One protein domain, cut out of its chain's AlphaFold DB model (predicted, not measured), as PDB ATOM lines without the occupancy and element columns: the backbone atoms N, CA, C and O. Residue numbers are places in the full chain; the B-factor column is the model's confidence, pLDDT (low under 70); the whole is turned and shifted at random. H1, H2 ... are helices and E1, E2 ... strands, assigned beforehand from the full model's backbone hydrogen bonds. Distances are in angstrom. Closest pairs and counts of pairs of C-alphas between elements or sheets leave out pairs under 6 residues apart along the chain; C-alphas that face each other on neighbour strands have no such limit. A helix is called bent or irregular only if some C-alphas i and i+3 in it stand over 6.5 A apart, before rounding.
ATOM      1  N   HIS A 209      82.088  75.249 140.853       48.28
ATOM      2  CA  HIS A 209      83.511  75.576 140.882       48.28
ATOM      3  C   HIS A 209      84.303  74.496 140.141       48.28
ATOM      4  O   HIS A 209      84.314  73.347 140.590       48.28
ATOM      5  N   PRO A 210      84.989  74.826 139.033       50.16
ATOM      6  CA  PRO A 210      85.901  73.883 138.436       50.16
ATOM      7  C   PRO A 210      87.135  73.767 139.326       50.16
ATOM      8  O   PRO A 210      87.701  74.765 139.771       50.16
ATOM      9  N   PHE A 211      87.513  72.530 139.618       58.03
ATOM     10  CA  PHE A 211      88.644  72.206 140.476       58.03
ATOM     11  C   PHE A 211      89.728  71.488 139.675       58.03
ATOM     12  O   PHE A 211      89.437  70.829 138.672       58.03
ATOM     13  N   MET A 212      90.977  71.624 140.113       65.06
ATOM     14  CA  MET A 212      92.107  70.947 139.489       65.06
ATOM     15  C   MET A 212      92.332  69.587 140.154       65.06
ATOM     16  O   MET A 212      92.492  69.494 141.372       65.06
ATOM     17  N   PHE A 213      92.338  68.522 139.355       71.06
ATOM     18  CA  PHE A 213      92.701  67.179 139.789       71.06
ATOM     19  C   PHE A 213      94.127  66.873 139.335       71.06
ATOM     20  O   PHE A 213      94.376  66.605 138.159       71.06
ATOM     21  N   GLU A 214      95.071  66.944 140.271       76.19
ATOM     22  CA  GLU A 214      96.485  66.671 140.015       76.19
ATOM     23  C   GLU A 214      96.800  65.165 140.098       76.19
ATOM     24  O   GLU A 214      96.517  64.494 141.096       76.19
ATOM     25  N   ILE A 215      97.453  64.630 139.065       80.50
ATOM     26  CA  ILE A 215      97.960  63.257 139.017       80.50
ATOM     27  C   ILE A 215      99.468  63.285 138.755       80.50
ATOM     28  O   ILE A 215      99.917  63.648 137.670       80.50
ATOM     29  N   GLY A 216     100.257  62.849 139.742       84.81
ATOM     30  CA  GLY A 216     101.658  62.477 139.536       84.81
ATOM     31  C   GLY A 216     101.765  61.243 138.638       84.81
ATOM     32  O   GLY A 216     101.158  60.211 138.938       84.81
ATOM     33  N   ILE A 217     102.509  61.364 137.536       86.94
ATOM     34  CA  ILE A 217     102.802  60.260 136.603       86.94
ATOM     35  C   ILE A 217     104.162  59.620 136.904       86.94
ATOM     36  O   ILE A 217     104.304  58.404 136.779       86.94
ATOM     37  N   PHE A 218     105.136  60.421 137.332       85.94
ATOM     38  CA  PHE A 218     106.484  59.984 137.681       85.94
ATOM     39  C   PHE A 218     106.782  60.430 139.117       85.94
ATOM     40  O   PHE A 218     106.750  61.623 139.425       85.94
ATOM     41  N   GLU A 219     107.002  59.472 140.013       80.94
ATOM     42  CA  GLU A 219     107.200  59.681 141.451       80.94
ATOM     43  C   GLU A 219     108.461  58.897 141.868       80.94
ATOM     44  O   GLU A 219     108.616  57.736 141.503       80.94
ATOM     45  N   ASN A 220     109.368  59.510 142.638       81.19
ATOM     46  CA  ASN A 220     110.574  58.859 143.186       81.19
ATOM     47  C   ASN A 220     111.515  58.194 142.152       81.19
ATOM     48  O   ASN A 220     112.185  57.216 142.475       81.19
ATOM     49  N   GLY A 221     111.583  58.721 140.926       83.62
ATOM     50  CA  GLY A 221     112.433  58.171 139.860       83.62
ATOM     51  C   GLY A 221     111.800  57.029 139.057       83.62
ATOM     52  O   GLY A 221     112.457  56.487 138.174       83.62
ATOM     53  N   GLU A 222     110.535  56.683 139.318       89.44
ATOM     54  CA  GLU A 222     109.805  55.644 138.589       89.44
ATOM     55  C   GLU A 222     108.439  56.133 138.080       89.44
ATOM     56  O   GLU A 222     107.797  57.023 138.645       89.44
ATOM     57  N   PHE A 223     107.939  55.485 137.026       90.00
ATOM     58  CA  PHE A 223     106.554  55.656 136.593       90.00
ATOM     59  C   PHE A 223     105.577  55.061 137.610       90.00
ATOM     60  O   PHE A 223     105.661  53.887 137.982       90.00
ATOM     61  N   VAL A 224     104.564  55.839 137.986       87.56
ATOM     62  CA  VAL A 224     103.462  55.363 138.821       87.56
ATOM     63  C   VAL A 224     102.728  54.235 138.089       87.56
ATOM     64  O   VAL A 224     102.238  54.405 136.974       87.56
ATOM     65  N   LYS A 225     102.633  53.062 138.733       86.69
ATOM     66  CA  LYS A 225     102.024  51.849 138.156       86.69
ATOM     67  C   LYS A 225     100.651  52.149 137.536       86.69
ATOM     68  O   LYS A 225      99.773  52.681 138.217       86.69
ATOM     69  N   ARG A 226     100.434  51.720 136.285       85.50
ATOM     70  CA  ARG A 226      99.197  51.965 135.510       85.50
ATOM     71  C   ARG A 226      97.918  51.587 136.264       85.50
ATOM     72  O   ARG A 226      96.950  52.331 136.216       85.50
ATOM     73  N   SER A 227      97.931  50.499 137.037       83.38
ATOM     74  CA  SER A 227      96.800  50.100 137.890       83.38
ATOM     75  C   SER A 227      96.478  51.108 139.004       83.38
ATOM     76  O   SER A 227      95.310  51.307 139.323       83.38
ATOM     77  N   ARG A 228      97.482  51.792 139.576       84.56
ATOM     78  CA  ARG A 228      97.296  52.874 140.563       84.56
ATOM     79  C   ARG A 228      96.763  54.146 139.898       84.56
ATOM     80  O   ARG A 228      95.933  54.817 140.505       84.56
ATOM     81  N   LEU A 229      97.199  54.447 138.672       83.88
ATOM     82  CA  LEU A 229      96.677  55.560 137.868       83.88
ATOM     83  C   LEU A 229      95.210  55.320 137.485       83.88
ATOM     84  O   LEU A 229      94.351  56.067 137.944       83.88
ATOM     85  N   HIS A 230      94.904  54.223 136.788       81.38
ATOM     86  CA  HIS A 230      93.537  53.818 136.430       81.38
ATOM     87  C   HIS A 230      92.618  53.757 137.658       81.38
ATOM     88  O   HIS A 230      91.456  54.155 137.596       81.38
ATOM     89  N   ARG A 231      93.112  53.299 138.821       80.00
ATOM     90  CA  ARG A 231      92.323  53.330 140.060       80.00
ATOM     91  C   ARG A 231      91.988  54.761 140.496       80.00
ATOM     92  O   ARG A 231      90.811  55.018 140.730       80.00
ATOM     93  N   LYS A 232      92.962  55.687 140.542       76.62
ATOM     94  CA  LYS A 232      92.710  57.118 140.832       76.62
ATOM     95  C   LYS A 232      91.678  57.708 139.857       76.62
ATOM     96  O   LYS A 232      90.734  58.354 140.301       76.62
ATOM     97  N   VAL A 233      91.830  57.451 138.554       74.81
ATOM     98  CA  VAL A 233      90.914  57.916 137.494       74.81
ATOM     99  C   VAL A 233      89.499  57.354 137.691       74.81
ATOM    100  O   VAL A 233      88.526  58.102 137.715       74.81
ATOM    101  N   SER A 234      89.378  56.044 137.909       75.00
ATOM    102  CA  SER A 234      88.096  55.355 138.095       75.00
ATOM    103  C   SER A 234      87.396  55.700 139.414       75.00
ATOM    104  O   SER A 234      86.170  55.713 139.479       75.00
ATOM    105  N   GLU A 235      88.135  55.927 140.503       74.81
ATOM    106  CA  GLU A 235      87.587  56.429 141.775       74.81
ATOM    107  C   GLU A 235      87.043  57.850 141.596       74.81
ATOM    108  O   GLU A 235      85.879  58.097 141.913       74.81
ATOM    109  N   PHE A 236      87.835  58.734 140.985       72.25
ATOM    110  CA  PHE A 236      87.440  60.100 140.657       72.25
ATOM    111  C   PHE A 236      86.158  60.142 139.818       72.25
ATOM    112  O   PHE A 236      85.157  60.710 140.257       72.25
ATOM    113  N   GLN A 237      86.146  59.471 138.660       70.50
ATOM    114  CA  GLN A 237      85.001  59.456 137.741       70.50
ATOM    115  C   GLN A 237      83.718  58.909 138.394       70.50
ATOM    116  O   GLN A 237      82.642  59.430 138.118       70.50
ATOM    117  N   ARG A 238      83.813  57.907 139.283       69.81
ATOM    118  CA  ARG A 238      82.653  57.362 140.022       69.81
ATOM    119  C   ARG A 238      82.150  58.277 141.142       69.81
ATOM    120  O   ARG A 238      80.966  58.248 141.448       69.81
ATOM    121  N   SER A 239      83.034  59.057 141.764       65.88
ATOM    122  CA  SER A 239      82.682  60.002 142.839       65.88
ATOM    123  C   SER A 239      82.101  61.330 142.340       65.88
ATOM    124  O   SER A 239      81.547  62.100 143.123       65.88
ATOM    125  N   LYS A 240      82.251  61.618 141.044       62.22
ATOM    126  CA  LYS A 240      81.978  62.923 140.447       62.22
ATOM    127  C   LYS A 240      80.485  63.093 140.104       62.22
ATOM    128  O   LYS A 240      79.942  62.257 139.380       62.22
ATOM    129  N   PRO A 241      79.830  64.203 140.501       53.47
ATOM    130  CA  PRO A 241      78.549  64.601 139.919       53.47
ATOM    131  C   PRO A 241      78.673  64.795 138.400       53.47
ATOM    132  O   PRO A 241      79.688  65.315 137.921       53.47
ATOM    133  N   SER A 242      77.638  64.429 137.638       53.03
ATOM    134  CA  SER A 242      77.610  64.562 136.169       53.03
ATOM    135  C   SER A 242      78.022  65.963 135.704       53.03
ATOM    136  O   SER A 242      78.858  66.103 134.808       53.03
ATOM    137  N   ASP A 243      77.537  66.980 136.411       53.78
ATOM    138  CA  ASP A 243      77.493  68.368 135.946       53.78
ATOM    139  C   ASP A 243      78.743  69.187 136.312       53.78
ATOM    140  O   ASP A 243      78.852  70.354 135.927       53.78
ATOM    141  N   LEU A 244      79.691  68.602 137.057       57.53
ATOM    142  CA  LEU A 244      80.848  69.345 137.559       57.53
ATOM    143  C   LEU A 244      81.897  69.594 136.462       57.53
ATOM    144  O   LEU A 244      82.306  68.664 135.759       57.53
ATOM    145  N   ASN A 245      82.385  70.824 136.333       58.94
ATOM    146  CA  ASN A 245      83.562  71.108 135.506       58.94
ATOM    147  C   ASN A 245      84.842  70.780 136.296       58.94
ATOM    148  O   ASN A 245      84.847  70.862 137.520       58.94
ATOM    149  N   TYR A 246      85.925  70.392 135.620       67.88
ATOM    150  CA  TYR A 246      87.232  70.178 136.252       67.88
ATOM    151  C   TYR A 246      88.367  70.291 135.228       67.88
ATOM    152  O   TYR A 246      88.154  70.098 134.027       67.88
ATOM    153  N   VAL A 247      89.565  70.586 135.727       71.94
ATOM    154  CA  VAL A 247      90.829  70.539 134.981       71.94
ATOM    155  C   VAL A 247      91.616  69.330 135.474       71.94
ATOM    156  O   VAL A 247      91.700  69.089 136.675       71.94
ATOM    157  N   LEU A 248      92.192  68.558 134.562       76.38
ATOM    158  CA  LEU A 248      93.073  67.442 134.879       76.38
ATOM    159  C   LEU A 248      94.523  67.884 134.669       76.38
ATOM    160  O   LEU A 248      94.885  68.217 133.547       76.38
ATOM    161  N   GLN A 249      95.359  67.865 135.707       82.81
ATOM    162  CA  GLN A 249      96.782  68.188 135.570       82.81
ATOM    163  C   GLN A 249      97.646  66.938 135.748       82.81
ATOM    164  O   GLN A 249      97.669  66.320 136.813       82.81
ATOM    165  N   PHE A 250      98.403  66.589 134.711       87.88
ATOM    166  CA  PHE A 250      99.417  65.545 134.756       87.88
ATOM    167  C   PHE A 250     100.767  66.143 135.148       87.88
ATOM    168  O   PHE A 250     101.426  66.804 134.347       87.88
ATOM    169  N   ASN A 251     101.193  65.886 136.382       88.75
ATOM    170  CA  ASN A 251     102.521  66.239 136.869       88.75
ATOM    171  C   ASN A 251     103.507  65.147 136.438       88.75
ATOM    172  O   ASN A 251     103.552  64.066 137.032       88.75
ATOM    173  N   CYS A 252     104.279  65.419 135.388       88.00
ATOM    174  CA  CYS A 252     105.137  64.411 134.766       88.00
ATOM    175  C   CYS A 252     106.538  64.326 135.385       88.00
ATOM    176  O   CYS A 252     107.215  63.337 135.155       88.00
ATOM    177  N   GLY A 253     106.969  65.308 136.183       82.81
ATOM    178  CA  GLY A 253     108.292  65.294 136.823       82.81
ATOM    179  C   GLY A 253     109.460  65.319 135.823       82.81
ATOM    180  O   GLY A 253     109.296  65.709 134.668       82.81
ATOM    181  N   LEU A 254     110.650  64.916 136.279       86.25
ATOM    182  CA  LEU A 254     111.867  64.850 135.463       86.25
ATOM    183  C   LEU A 254     112.078  63.421 134.927       86.25
ATOM    184  O   LEU A 254     112.868  62.650 135.470       86.25
ATOM    185  N   VAL A 255     111.326  63.055 133.886       91.12
ATOM    186  CA  VAL A 255     111.421  61.738 133.222       91.12
ATOM    187  C   VAL A 255     112.706  61.641 132.382       91.12
ATOM    188  O   VAL A 255     112.956  62.542 131.581       91.12
ATOM    189  N   PRO A 256     113.502  60.559 132.475       93.00
ATOM    190  CA  PRO A 256     114.690  60.381 131.639       93.00
ATOM    191  C   PRO A 256     114.380  60.476 130.137       93.00
ATOM    192  O   PRO A 256     113.400  59.904 129.661       93.00
ATOM    193  N   LYS A 257     115.245  61.140 129.354       93.31
ATOM    194  CA  LYS A 257     115.036  61.378 127.909       93.31
ATOM    195  C   LYS A 257     114.722  60.113 127.102       93.31
ATOM    196  O   LYS A 257     113.855  60.142 126.234       93.31
ATOM    197  N   HIS A 258     115.360  58.988 127.423       93.56
ATOM    198  CA  HIS A 258     115.111  57.710 126.748       93.56
ATOM    199  C   HIS A 258     113.710  57.120 127.025       93.56
ATOM    200  O   HIS A 258     113.248  56.271 126.268       93.56
ATOM    201  N   GLU A 259     113.004  57.583 128.062       95.06
ATOM    202  CA  GLU A 259     111.639  57.160 128.393       95.06
ATOM    203  C   GLU A 259     110.549  58.117 127.870       95.06
ATOM    204  O   GLU A 259     109.365  57.900 128.140       95.06
ATOM    205  N   ILE A 260     110.888  59.156 127.092       95.69
ATOM    206  CA  ILE A 260     109.897  60.146 126.626       95.69
ATOM    207  C   ILE A 260     108.774  59.519 125.778       95.69
ATOM    208  O   ILE A 260     107.608  59.882 125.923       95.69
ATOM    209  N   LEU A 261     109.088  58.500 124.967       96.06
ATOM    210  CA  LEU A 261     108.100  57.741 124.185       96.06
ATOM    211  C   LEU A 261     107.098  56.997 125.086       96.06
ATOM    212  O   LEU A 261     105.900  56.971 124.807       96.06
ATOM    213  N   LYS A 262     107.584  56.432 126.197       94.94
ATOM    214  CA  LYS A 262     106.787  55.722 127.207       94.94
ATOM    215  C   LYS A 262     105.894  56.690 127.988       94.94
ATOM    216  O   LYS A 262     104.732  56.368 128.233       94.94
ATOM    217  N   LEU A 263     106.394  57.888 128.310       95.31
ATOM    218  CA  LEU A 263     105.582  58.969 128.879       95.31
ATOM    219  C   LEU A 263     104.475  59.409 127.913       95.31
ATOM    220  O   LEU A 263     103.317  59.487 128.313       95.31
ATOM    221  N   ASN A 264     104.816  59.661 126.649       96.56
ATOM    222  CA  ASN A 264     103.866  60.091 125.627       96.56
ATOM    223  C   ASN A 264     102.746  59.060 125.408       96.56
ATOM    224  O   ASN A 264     101.574  59.428 125.401       96.56
ATOM    225  N   GLN A 265     103.083  57.767 125.319       95.25
ATOM    226  CA  GLN A 265     102.078  56.706 125.216       95.25
ATOM    227  C   GLN A 265     101.175  56.652 126.456       95.25
ATOM    228  O   GLN A 265      99.961  56.543 126.327       95.25
ATOM    229  N   LEU A 266     101.738  56.779 127.664       93.00
ATOM    230  CA  LEU A 266     100.947  56.799 128.895       93.00
ATOM    231  C   LEU A 266     100.006  58.015 128.962       93.00
ATOM    232  O   LEU A 266      98.866  57.875 129.396       93.00
ATOM    233  N   LEU A 267     100.451  59.189 128.506       93.25
ATOM    234  CA  LEU A 267      99.617  60.391 128.413       93.25
ATOM    235  C   LEU A 267      98.486  60.227 127.384       93.25
ATOM    236  O   LEU A 267      97.352  60.594 127.683       93.25
ATOM    237  N   LEU A 268      98.760  59.636 126.214       93.56
ATOM    238  CA  LEU A 268      97.750  59.313 125.194       93.56
ATOM    239  C   LEU A 268      96.716  58.290 125.692       93.56
ATOM    240  O   LEU A 268      95.526  58.438 125.419       93.56
ATOM    241  N   ASP A 269      97.162  57.269 126.421       90.62
ATOM    242  CA  ASP A 269      96.295  56.244 127.001       90.62
ATOM    243  C   ASP A 269      95.376  56.842 128.079       90.62
ATOM    244  O   ASP A 269      94.170  56.594 128.078       90.62
ATOM    245  N   LEU A 270      95.931  57.668 128.976       87.38
ATOM    246  CA  LEU A 270      95.158  58.358 130.009       87.38
ATOM    247  C   LEU A 270      94.174  59.363 129.390       87.38
ATOM    248  O   LEU A 270      93.023  59.408 129.809       87.38
ATOM    249  N   GLU A 271      94.583  60.131 128.373       87.81
ATOM    250  CA  GLU A 271      93.705  61.050 127.629       87.81
ATOM    251  C   GLU A 271      92.447  60.330 127.125       87.81
ATOM    252  O   GLU A 271      91.331  60.812 127.333       87.81
ATOM    253  N   GLN A 272      92.604  59.139 126.546       87.19
ATOM    254  CA  GLN A 272      91.496  58.307 126.066       87.19
ATOM    255  C   GLN A 272      90.626  57.728 127.198       87.19
ATOM    256  O   GLN A 272      89.412  57.602 127.029       87.19
ATOM    257  N   GLU A 273      91.206  57.415 128.362       83.75
ATOM    258  CA  GLU A 273      90.485  56.891 129.537       83.75
ATOM    259  C   GLU A 273      89.504  57.926 130.142       83.75
ATOM    260  O   GLU A 273      88.477  57.572 130.738       83.75
ATOM    261  N   PHE A 274      89.768  59.226 129.961       75.19
ATOM    262  CA  PHE A 274      88.894  60.303 130.432       75.19
ATOM    263  C   PHE A 274      87.725  60.597 129.479       75.19
ATOM    264  O   PHE A 274      87.812  61.411 128.552       75.19
ATOM    265  N   LYS A 275      86.573  59.987 129.787       64.69
ATOM    266  CA  LYS A 275      85.284  60.271 129.141       64.69
ATOM    267  C   LYS A 275      84.806  61.698 129.447       64.69
ATOM    268  O   LYS A 275      84.583  62.052 130.604       64.69
ATOM    269  N   GLY A 276      84.582  62.486 128.395       65.12
ATOM    270  CA  GLY A 276      84.020  63.840 128.457       65.12
ATOM    271  C   GLY A 276      84.972  64.926 127.934       65.12
ATOM    272  O   GLY A 276      85.975  64.604 127.297       65.12
ATOM    273  N   PRO A 277      84.682  66.213 128.209       62.59
ATOM    274  CA  PRO A 277      85.468  67.351 127.731       62.59
ATOM    275  C   PRO A 277      86.321  68.038 128.831       62.59
ATOM    276  O   PRO A 277      86.247  69.267 128.940       62.59
ATOM    277  N   PRO A 278      87.075  67.326 129.701       70.12
ATOM    278  CA  PRO A 278      87.972  68.001 130.633       70.12
ATOM    279  C   PRO A 278      89.139  68.633 129.869       70.12
ATOM    280  O   PRO A 278      89.631  68.074 128.887       70.12
ATOM    281  N   ILE A 279      89.596  69.782 130.358       75.62
ATOM    282  CA  ILE A 279      90.886  70.349 129.961       75.62
ATOM    283  C   ILE A 279      91.980  69.508 130.611       75.62
ATOM    284  O   ILE A 279      91.904  69.214 131.805       75.62
ATOM    285  N   ILE A 280      92.989  69.140 129.828       82.62
ATOM    286  CA  ILE A 280      94.153  68.384 130.277       82.62
ATOM    287  C   ILE A 280      95.368  69.310 130.229       82.62
ATOM    288  O   ILE A 280      95.697  69.850 129.179       82.62
ATOM    289  N   VAL A 281      96.056  69.468 131.353       86.00
ATOM    290  CA  VAL A 281      97.304  70.225 131.467       86.00
ATOM    291  C   VAL A 281      98.454  69.243 131.662       86.00
ATOM    292  O   VAL A 281      98.478  68.506 132.646       86.00
ATOM    293  N   VAL A 282      99.422  69.229 130.747       92.06
ATOM    294  CA  VAL A 282     100.642  68.413 130.873       92.06
ATOM    295  C   VAL A 282     101.736  69.292 131.468       92.06
ATOM    296  O   VAL A 282     102.295  70.131 130.772       92.06
ATOM    297  N   ASN A 283     102.004  69.129 132.766       91.31
ATOM    298  CA  ASN A 283     102.971  69.932 133.510       91.31
ATOM    299  C   ASN A 283     104.319  69.206 133.661       91.31
ATOM    300  O   ASN A 283     104.391  68.126 134.262       91.31
ATOM    301  N   MET A 284     105.390  69.816 133.148       92.69
ATOM    302  CA  MET A 284     106.750  69.264 133.165       92.69
ATOM    303  C   MET A 284     107.846  70.346 133.069       92.69
ATOM    304  O   MET A 284     107.536  71.501 132.776       92.69
ATOM    305  N   PRO A 285     109.121  70.000 133.327       92.44
ATOM    306  CA  PRO A 285     110.267  70.861 133.026       92.44
ATOM    307  C   PRO A 285     110.411  71.165 131.524       92.44
ATOM    308  O   PRO A 285     109.899  70.427 130.676       92.44
ATOM    309  N   PHE A 286     111.122  72.247 131.197       92.69
ATOM    310  CA  PHE A 286     111.248  72.773 129.830       92.69
ATOM    311  C   PHE A 286     111.915  71.783 128.855       92.69
ATOM    312  O   PHE A 286     111.428  71.577 127.745       92.69
ATOM    313  N   ASP A 287     112.974  71.102 129.292       91.56
ATOM    314  CA  ASP A 287     113.750  70.149 128.496       91.56
ATOM    315  C   ASP A 287     112.930  68.898 128.132       91.56
ATOM    316  O   ASP A 287     113.001  68.385 127.012       91.56
ATOM    317  N   ARG A 288     112.085  68.437 129.062       93.62
ATOM    318  CA  ARG A 288     111.116  67.359 128.828       93.62
ATOM    319  C   ARG A 288     110.017  67.798 127.856       93.62
ATOM    320  O   ARG A 288     109.560  66.970 127.074       93.62
ATOM    321  N   MET A 289     109.612  69.073 127.888       95.19
ATOM    322  CA  MET A 289     108.606  69.626 126.972       95.19
ATOM    323  C   MET A 289     109.129  69.692 125.536       95.19
ATOM    324  O   MET A 289     108.416  69.293 124.620       95.19
ATOM    325  N   ILE A 290     110.383  70.113 125.345       94.50
ATOM    326  CA  ILE A 290     111.074  70.091 124.044       94.50
ATOM    327  C   ILE A 290     111.136  68.655 123.502       94.50
ATOM    328  O   ILE A 290     110.705  68.394 122.379       94.50
ATOM    329  N   ASP A 291     111.582  67.698 124.326       94.75
ATOM    330  CA  ASP A 291     111.635  66.281 123.939       94.75
ATOM    331  C   ASP A 291     110.246  65.684 123.627       94.75
ATOM    332  O   ASP A 291     110.144  64.788 122.790       94.75
ATOM    333  N   LEU A 292     109.177  66.156 124.286       95.56
ATOM    334  CA  LEU A 292     107.794  65.731 124.029       95.56
ATOM    335  C   LEU A 292     107.211  66.371 122.758       95.56
ATOM    336  O   LEU A 292     106.425  65.724 122.063       95.56
ATOM    337  N   ALA A 293     107.566  67.623 122.463       94.75
ATOM    338  CA  ALA A 293     107.128  68.353 121.276       94.75
ATOM    339  C   ALA A 293     107.745  67.772 119.996       94.75
ATOM    340  O   ALA A 293     107.023  67.519 119.037       94.75
ATOM    341  N   GLY A 294     109.042  67.437 120.020       93.50
ATOM    342  CA  GLY A 294     109.764  66.846 118.884       93.50
ATOM    343  C   GLY A 294     109.346  65.417 118.490       93.50
ATOM    344  O   GLY A 294     109.966  64.810 117.612       93.50
ATOM    345  N   LEU A 295     108.320  64.833 119.121       94.31
ATOM    346  CA  LEU A 295     107.786  63.525 118.735       94.31
ATOM    347  C   LEU A 295     106.786  63.658 117.581       94.31
ATOM    348  O   LEU A 295     105.745  64.295 117.726       94.31
ATOM    349  N   LYS A 296     107.018  62.910 116.490       89.19
ATOM    350  CA  LYS A 296     106.120  62.820 115.314       89.19
ATOM    351  C   LYS A 296     104.638  62.597 115.656       89.19
ATOM    352  O   LYS A 296     103.763  63.012 114.907       89.19
ATOM    353  N   THR A 297     104.360  61.899 116.757       92.31
ATOM    354  CA  THR A 297     103.009  61.610 117.259       92.31
ATOM    355  C   THR A 297     102.923  61.965 118.743       92.31
ATOM    356  O   THR A 297     102.903  61.082 119.605       92.31
ATOM    357  N   THR A 298     102.931  63.260 119.051       94.94
ATOM    358  CA  THR A 298     102.865  63.773 120.429       94.94
ATOM    359  C   THR A 298     101.428  63.936 120.939       94.94
ATOM    360  O   THR A 298     100.512  64.277 120.188       94.94
ATOM    361  N   VAL A 299     101.221  63.736 122.245       94.44
ATOM    362  CA  VAL A 299      99.958  64.041 122.942       94.44
ATOM    363  C   VAL A 299      99.571  65.523 122.851       94.44
ATOM    364  O   VAL A 299      98.395  65.855 122.966       94.44
ATOM    365  N   LEU A 300     100.534  66.410 122.580       94.31
ATOM    366  CA  LEU A 300     100.300  67.848 122.405       94.31
ATOM    367  C   LEU A 300      99.478  68.189 121.144       94.31
ATOM    368  O   LEU A 300      98.932  69.281 121.063       94.31
ATOM    369  N   LEU A 301      99.309  67.249 120.200       92.38
ATOM    370  CA  LEU A 301      98.412  67.400 119.039       92.38
ATOM    371  C   LEU A 301      96.914  67.272 119.401       92.38
ATOM    372  O   LEU A 301      96.046  67.394 118.536       92.38
ATOM    373  N   LYS A 302      96.577  66.959 120.658       89.44
ATOM    374  CA  LYS A 302      95.189  66.800 121.115       89.44
ATOM    375  C   LYS A 302      94.599  68.158 121.493       89.44
ATOM    376  O   LYS A 302      95.065  68.798 122.424       89.44
ATOM    377  N   SER A 303      93.479  68.536 120.879       80.69
ATOM    378  CA  SER A 303      92.815  69.842 121.071       80.69
ATOM    379  C   SER A 303      92.348  70.177 122.500       80.69
ATOM    380  O   SER A 303      92.000  71.323 122.771       80.69
ATOM    381  N   ARG A 304      92.320  69.199 123.417       79.81
ATOM    382  CA  ARG A 304      92.027  69.392 124.853       79.81
ATOM    383  C   ARG A 304      93.263  69.337 125.762       79.81
ATOM    384  O   ARG A 304      93.102  69.384 126.980       79.81
ATOM    385  N   VAL A 305      94.463  69.207 125.192       87.44
ATOM    386  CA  VAL A 305      95.743  69.118 125.908       87.44
ATOM    387  C   VAL A 305      96.500  70.436 125.786       87.44
ATOM    388  O   VAL A 305      96.715  70.947 124.693       87.44
ATOM    389  N   TYR A 306      96.930  70.965 126.926       87.50
ATOM    390  CA  TYR A 306      97.651  72.226 127.047       87.50
ATOM    391  C   TYR A 306      99.019  71.965 127.693       87.50
ATOM    392  O   TYR A 306      99.066  71.450 128.820       87.50
ATOM    393  N   PRO A 307     100.140  72.279 127.020       93.31
ATOM    394  CA  PRO A 307     101.460  72.192 127.632       93.31
ATOM    395  C   PRO A 307     101.602  73.224 128.755       93.31
ATOM    396  O   PRO A 307     101.213  74.384 128.619       93.31
ATOM    397  N   SER A 308     102.196  72.803 129.868       92.56
ATOM    398  CA  SER A 308     102.565  73.658 130.988       92.56
ATOM    399  C   SER A 308     104.030  73.422 131.338       92.56
ATOM    400  O   SER A 308     104.428  72.303 131.669       92.56
ATOM    401  N   VAL A 309     104.847  74.468 131.219       94.00
ATOM    402  CA  VAL A 309     106.264  74.424 131.588       94.00
ATOM    403  C   VAL A 309     106.434  75.035 132.967       94.00
ATOM    404  O   VAL A 309     106.172  76.221 133.167       94.00
ATOM    405  N   LYS A 310     106.892  74.213 133.913       88.75
ATOM    406  CA  LYS A 310     107.318  74.661 135.238       88.75
ATOM    407  C   LYS A 310     108.801  74.994 135.195       88.75
ATOM    408  O   LYS A 310     109.625  74.097 135.021       88.75
ATOM    409  N   TYR A 311     109.121  76.268 135.376       91.19
ATOM    410  CA  TYR A 311     110.476  76.791 135.262       91.19
ATOM    411  C   TYR A 311     110.908  77.430 136.583       91.19
ATOM    412  O   TYR A 311     110.199  78.280 137.116       91.19
ATOM    413  N   PHE A 312     112.050  77.014 137.132       89.56
ATOM    414  CA  PHE A 312     112.572  77.537 138.396       89.56
ATOM    415  C   PHE A 312     113.585  78.644 138.108       89.56
ATOM    416  O   PHE A 312     114.646  78.386 137.549       89.56
ATOM    417  N   LEU A 313     113.256  79.873 138.499       89.69
ATOM    418  CA  LEU A 313     114.105  81.039 138.278       89.69
ATOM    419  C   LEU A 313     115.206  81.071 139.345       89.69
ATOM    420  O   LEU A 313     114.960  81.414 140.503       89.69
ATOM    421  N   VAL A 314     116.415  80.664 138.951       85.62
ATOM    422  CA  VAL A 314     117.610  80.647 139.806       85.62
ATOM    423  C   VAL A 314     118.319  82.002 139.708       85.62
ATOM    424  O   VAL A 314     118.738  82.354 138.606       85.62
ATOM    425  N   PRO A 315     118.464  82.775 140.799       83.19
ATOM    426  CA  PRO A 315     119.175  84.056 140.777       83.19
ATOM    427  C   PRO A 315     120.595  83.928 140.225       83.19
ATOM    428  O   PRO A 315     121.240  82.903 140.436       83.19
ATOM    429  N   THR A 316     121.076  84.981 139.560       84.38
ATOM    430  CA  THR A 316     122.361  85.029 138.829       84.38
ATOM    431  C   THR A 316     122.440  84.118 137.594       84.38
ATOM    432  O   THR A 316     123.539  83.782 137.153       84.38
ATOM    433  N   LYS A 317     121.293  83.695 137.049       86.75
ATOM    434  CA  LYS A 317     121.153  82.940 135.787       86.75
ATOM    435  C   LYS A 317     120.095  83.553 134.862       86.75
ATOM    436  O   LYS A 317     119.526  82.869 134.021       86.75
ATOM    437  N   GLU A 318     119.818  84.845 135.017       86.50
ATOM    438  CA  GLU A 318     118.761  85.561 134.298       86.50
ATOM    439  C   GLU A 318     118.895  85.485 132.763       86.50
ATOM    440  O   GLU A 318     117.883  85.479 132.064       86.50
ATOM    441  N   GLU A 319     120.123  85.362 132.249       84.81
ATOM    442  CA  GLU A 319     120.416  85.187 130.817       84.81
ATOM    443  C   GLU A 319     120.012  83.791 130.293       84.81
ATOM    444  O   GLU A 319     119.496  83.680 129.178       84.81
ATOM    445  N   ASP A 320     120.163  82.736 131.108       89.81
ATOM    446  CA  ASP A 320     119.804  81.355 130.737       89.81
ATOM    447  C   ASP A 320     118.288  81.220 130.506       89.81
ATOM    448  O   ASP A 320     117.853  80.485 129.617       89.81
ATOM    449  N   TYR A 321     117.470  81.959 131.273       91.56
ATOM    450  CA  TYR A 321     116.005  81.835 131.263       91.56
ATOM    451  C   TYR A 321     115.412  82.026 129.867       91.56
ATOM    452  O   TYR A 321     114.502  81.305 129.462       91.56
ATOM    453  N   ILE A 322     115.906  83.038 129.149       92.00
ATOM    454  CA  ILE A 322     115.393  83.391 127.829       92.00
ATOM    455  C   ILE A 322     115.812  82.321 126.826       92.00
ATOM    456  O   ILE A 322     114.967  81.825 126.093       92.00
ATOM    457  N   VAL A 323     117.082  81.906 126.848       93.06
ATOM    458  CA  VAL A 323     117.626  80.883 125.942       93.06
ATOM    459  C   VAL A 323     116.886  79.548 126.092       93.06
ATOM    460  O   VAL A 323     116.532  78.926 125.091       93.06
ATOM    461  N   GLU A 324     116.621  79.110 127.323       93.62
ATOM    462  CA  GLU A 324     115.930  77.843 127.593       93.62
ATOM    463  C   GLU A 324     114.438  77.891 127.222       93.62
ATOM    464  O   GLU A 324     113.901  76.922 126.676       93.62
ATOM    465  N   LEU A 325     113.755  79.015 127.462       93.75
ATOM    466  CA  LEU A 325     112.339  79.167 127.113       93.75
ATOM    467  C   LEU A 325     112.111  79.435 125.614       93.75
ATOM    468  O   LEU A 325     111.086  79.017 125.074       93.75
ATOM    469  N   ASP A 326     113.055  80.059 124.908       93.88
ATOM    470  CA  ASP A 326     112.965  80.286 123.459       93.88
ATOM    471  C   ASP A 326     113.069  78.969 122.663       93.88
ATOM    472  O   ASP A 326     112.367  78.768 121.668       93.88
ATOM    473  N   GLN A 327     113.840  77.997 123.171       94.00
ATOM    474  CA  GLN A 327     113.863  76.622 122.648       94.00
ATOM    475  C   GLN A 327     112.501  75.923 122.793       94.00
ATOM    476  O   GLN A 327     112.075  75.204 121.883       94.00
TER     477      GLN A 327
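Overview. This is residues 209 to 327 of the 588 residues of the protein "Hypothetical protein" of Lotharella oceanica (UniProt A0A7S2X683). A strongly twisted wall of four parallel strands, E1 to E4 side by side, has helices H1, H2 and H3 along one side and its other side bare; H4 sits beyond the far end of E4, next to H3. Residues 238 to 243 stick out at one end of the longest axis and residues 314 to 320, of which 318 to 320 belong to H4, at the other. The printed part has 119 residues, with four named strands and four named helices in the order E1 H1 E2 H2 E3 H3 E4 H4, and its class is mixed, helices and strands. The whole is compact, with a radius of gyration of the C-alphas of 15.4 A, and spans 48 by 32 by 28 A.

Along the chain. The strands are E1, residues 211 to 216, 16.3 A long and beginning at C-alpha 211 (88.644, 72.206, 140.476); E2, residues 246 to 251; E3, residues 279 to 284; and E4, residues 305 to 313, 25.1 A. The helices are H1, residues 226 to 239, 19.8 A; H2, residues 257 to 273, 25.0 A; H3, residues 286 to 293, 10.5 A; and H4, residues 318 to 327, 15.5 A, ending at C-alpha 327 (113.863, 76.622, 122.648). H2 is irregular: C-alphas 258 and 261 are 7.5 A apart.

Arrangement. The sheet runs E1 E2 E3 E4, with edge strands E1 and E4. N 213 and O 247 are 2.8 A apart between E1 and E2, N 250 and O 281 2.8 A between E2 and E3, and N 306 and O 280 2.8 A between E3 and E4. E1 H1 E2, E2 H2 E3 and E3 H3 E4 are strand-helix-strand units, parallel neighbour strands joined through a helix, each with a right-handed crossover. H3 is on the sheet at a height of 9.1 A, over E4 and only just over E3, with 3 C-alphas; it runs along the strands, at 3 degrees to E4 on the local plane. H1, H2 and H4 are on the sheet but only graze it. H2 touches H3 with its residues 257 to 264 alone, at a steep tilt of 64 degrees; the closest C-alphas, of Ile 260 and Leu 292, are 6.5 A apart. H3 and H4 only just touch, with 3 pairs of C-alphas within 8 A, the closest those of Phe 286 and Leu 325 at 7.0 A. H1 and H2 are near each other; H2 and H4 are apart. Every O i to N i+4 pair is within hydrogen-bond range in H1 and H3, against 11 of 13 in H2 and 4 of 6 in H4.

Size, cuts and confidence. The two C-alphas farthest apart, of Ser 242 and Thr 316, are 49.3 A apart. The printed part has no cut, and the link from H3 to E4, 11 residues, is long. The mean pLDDT of the printed part is 83.9; residues 209 to 212, 238 to 246 and 275 to 277 are under 70.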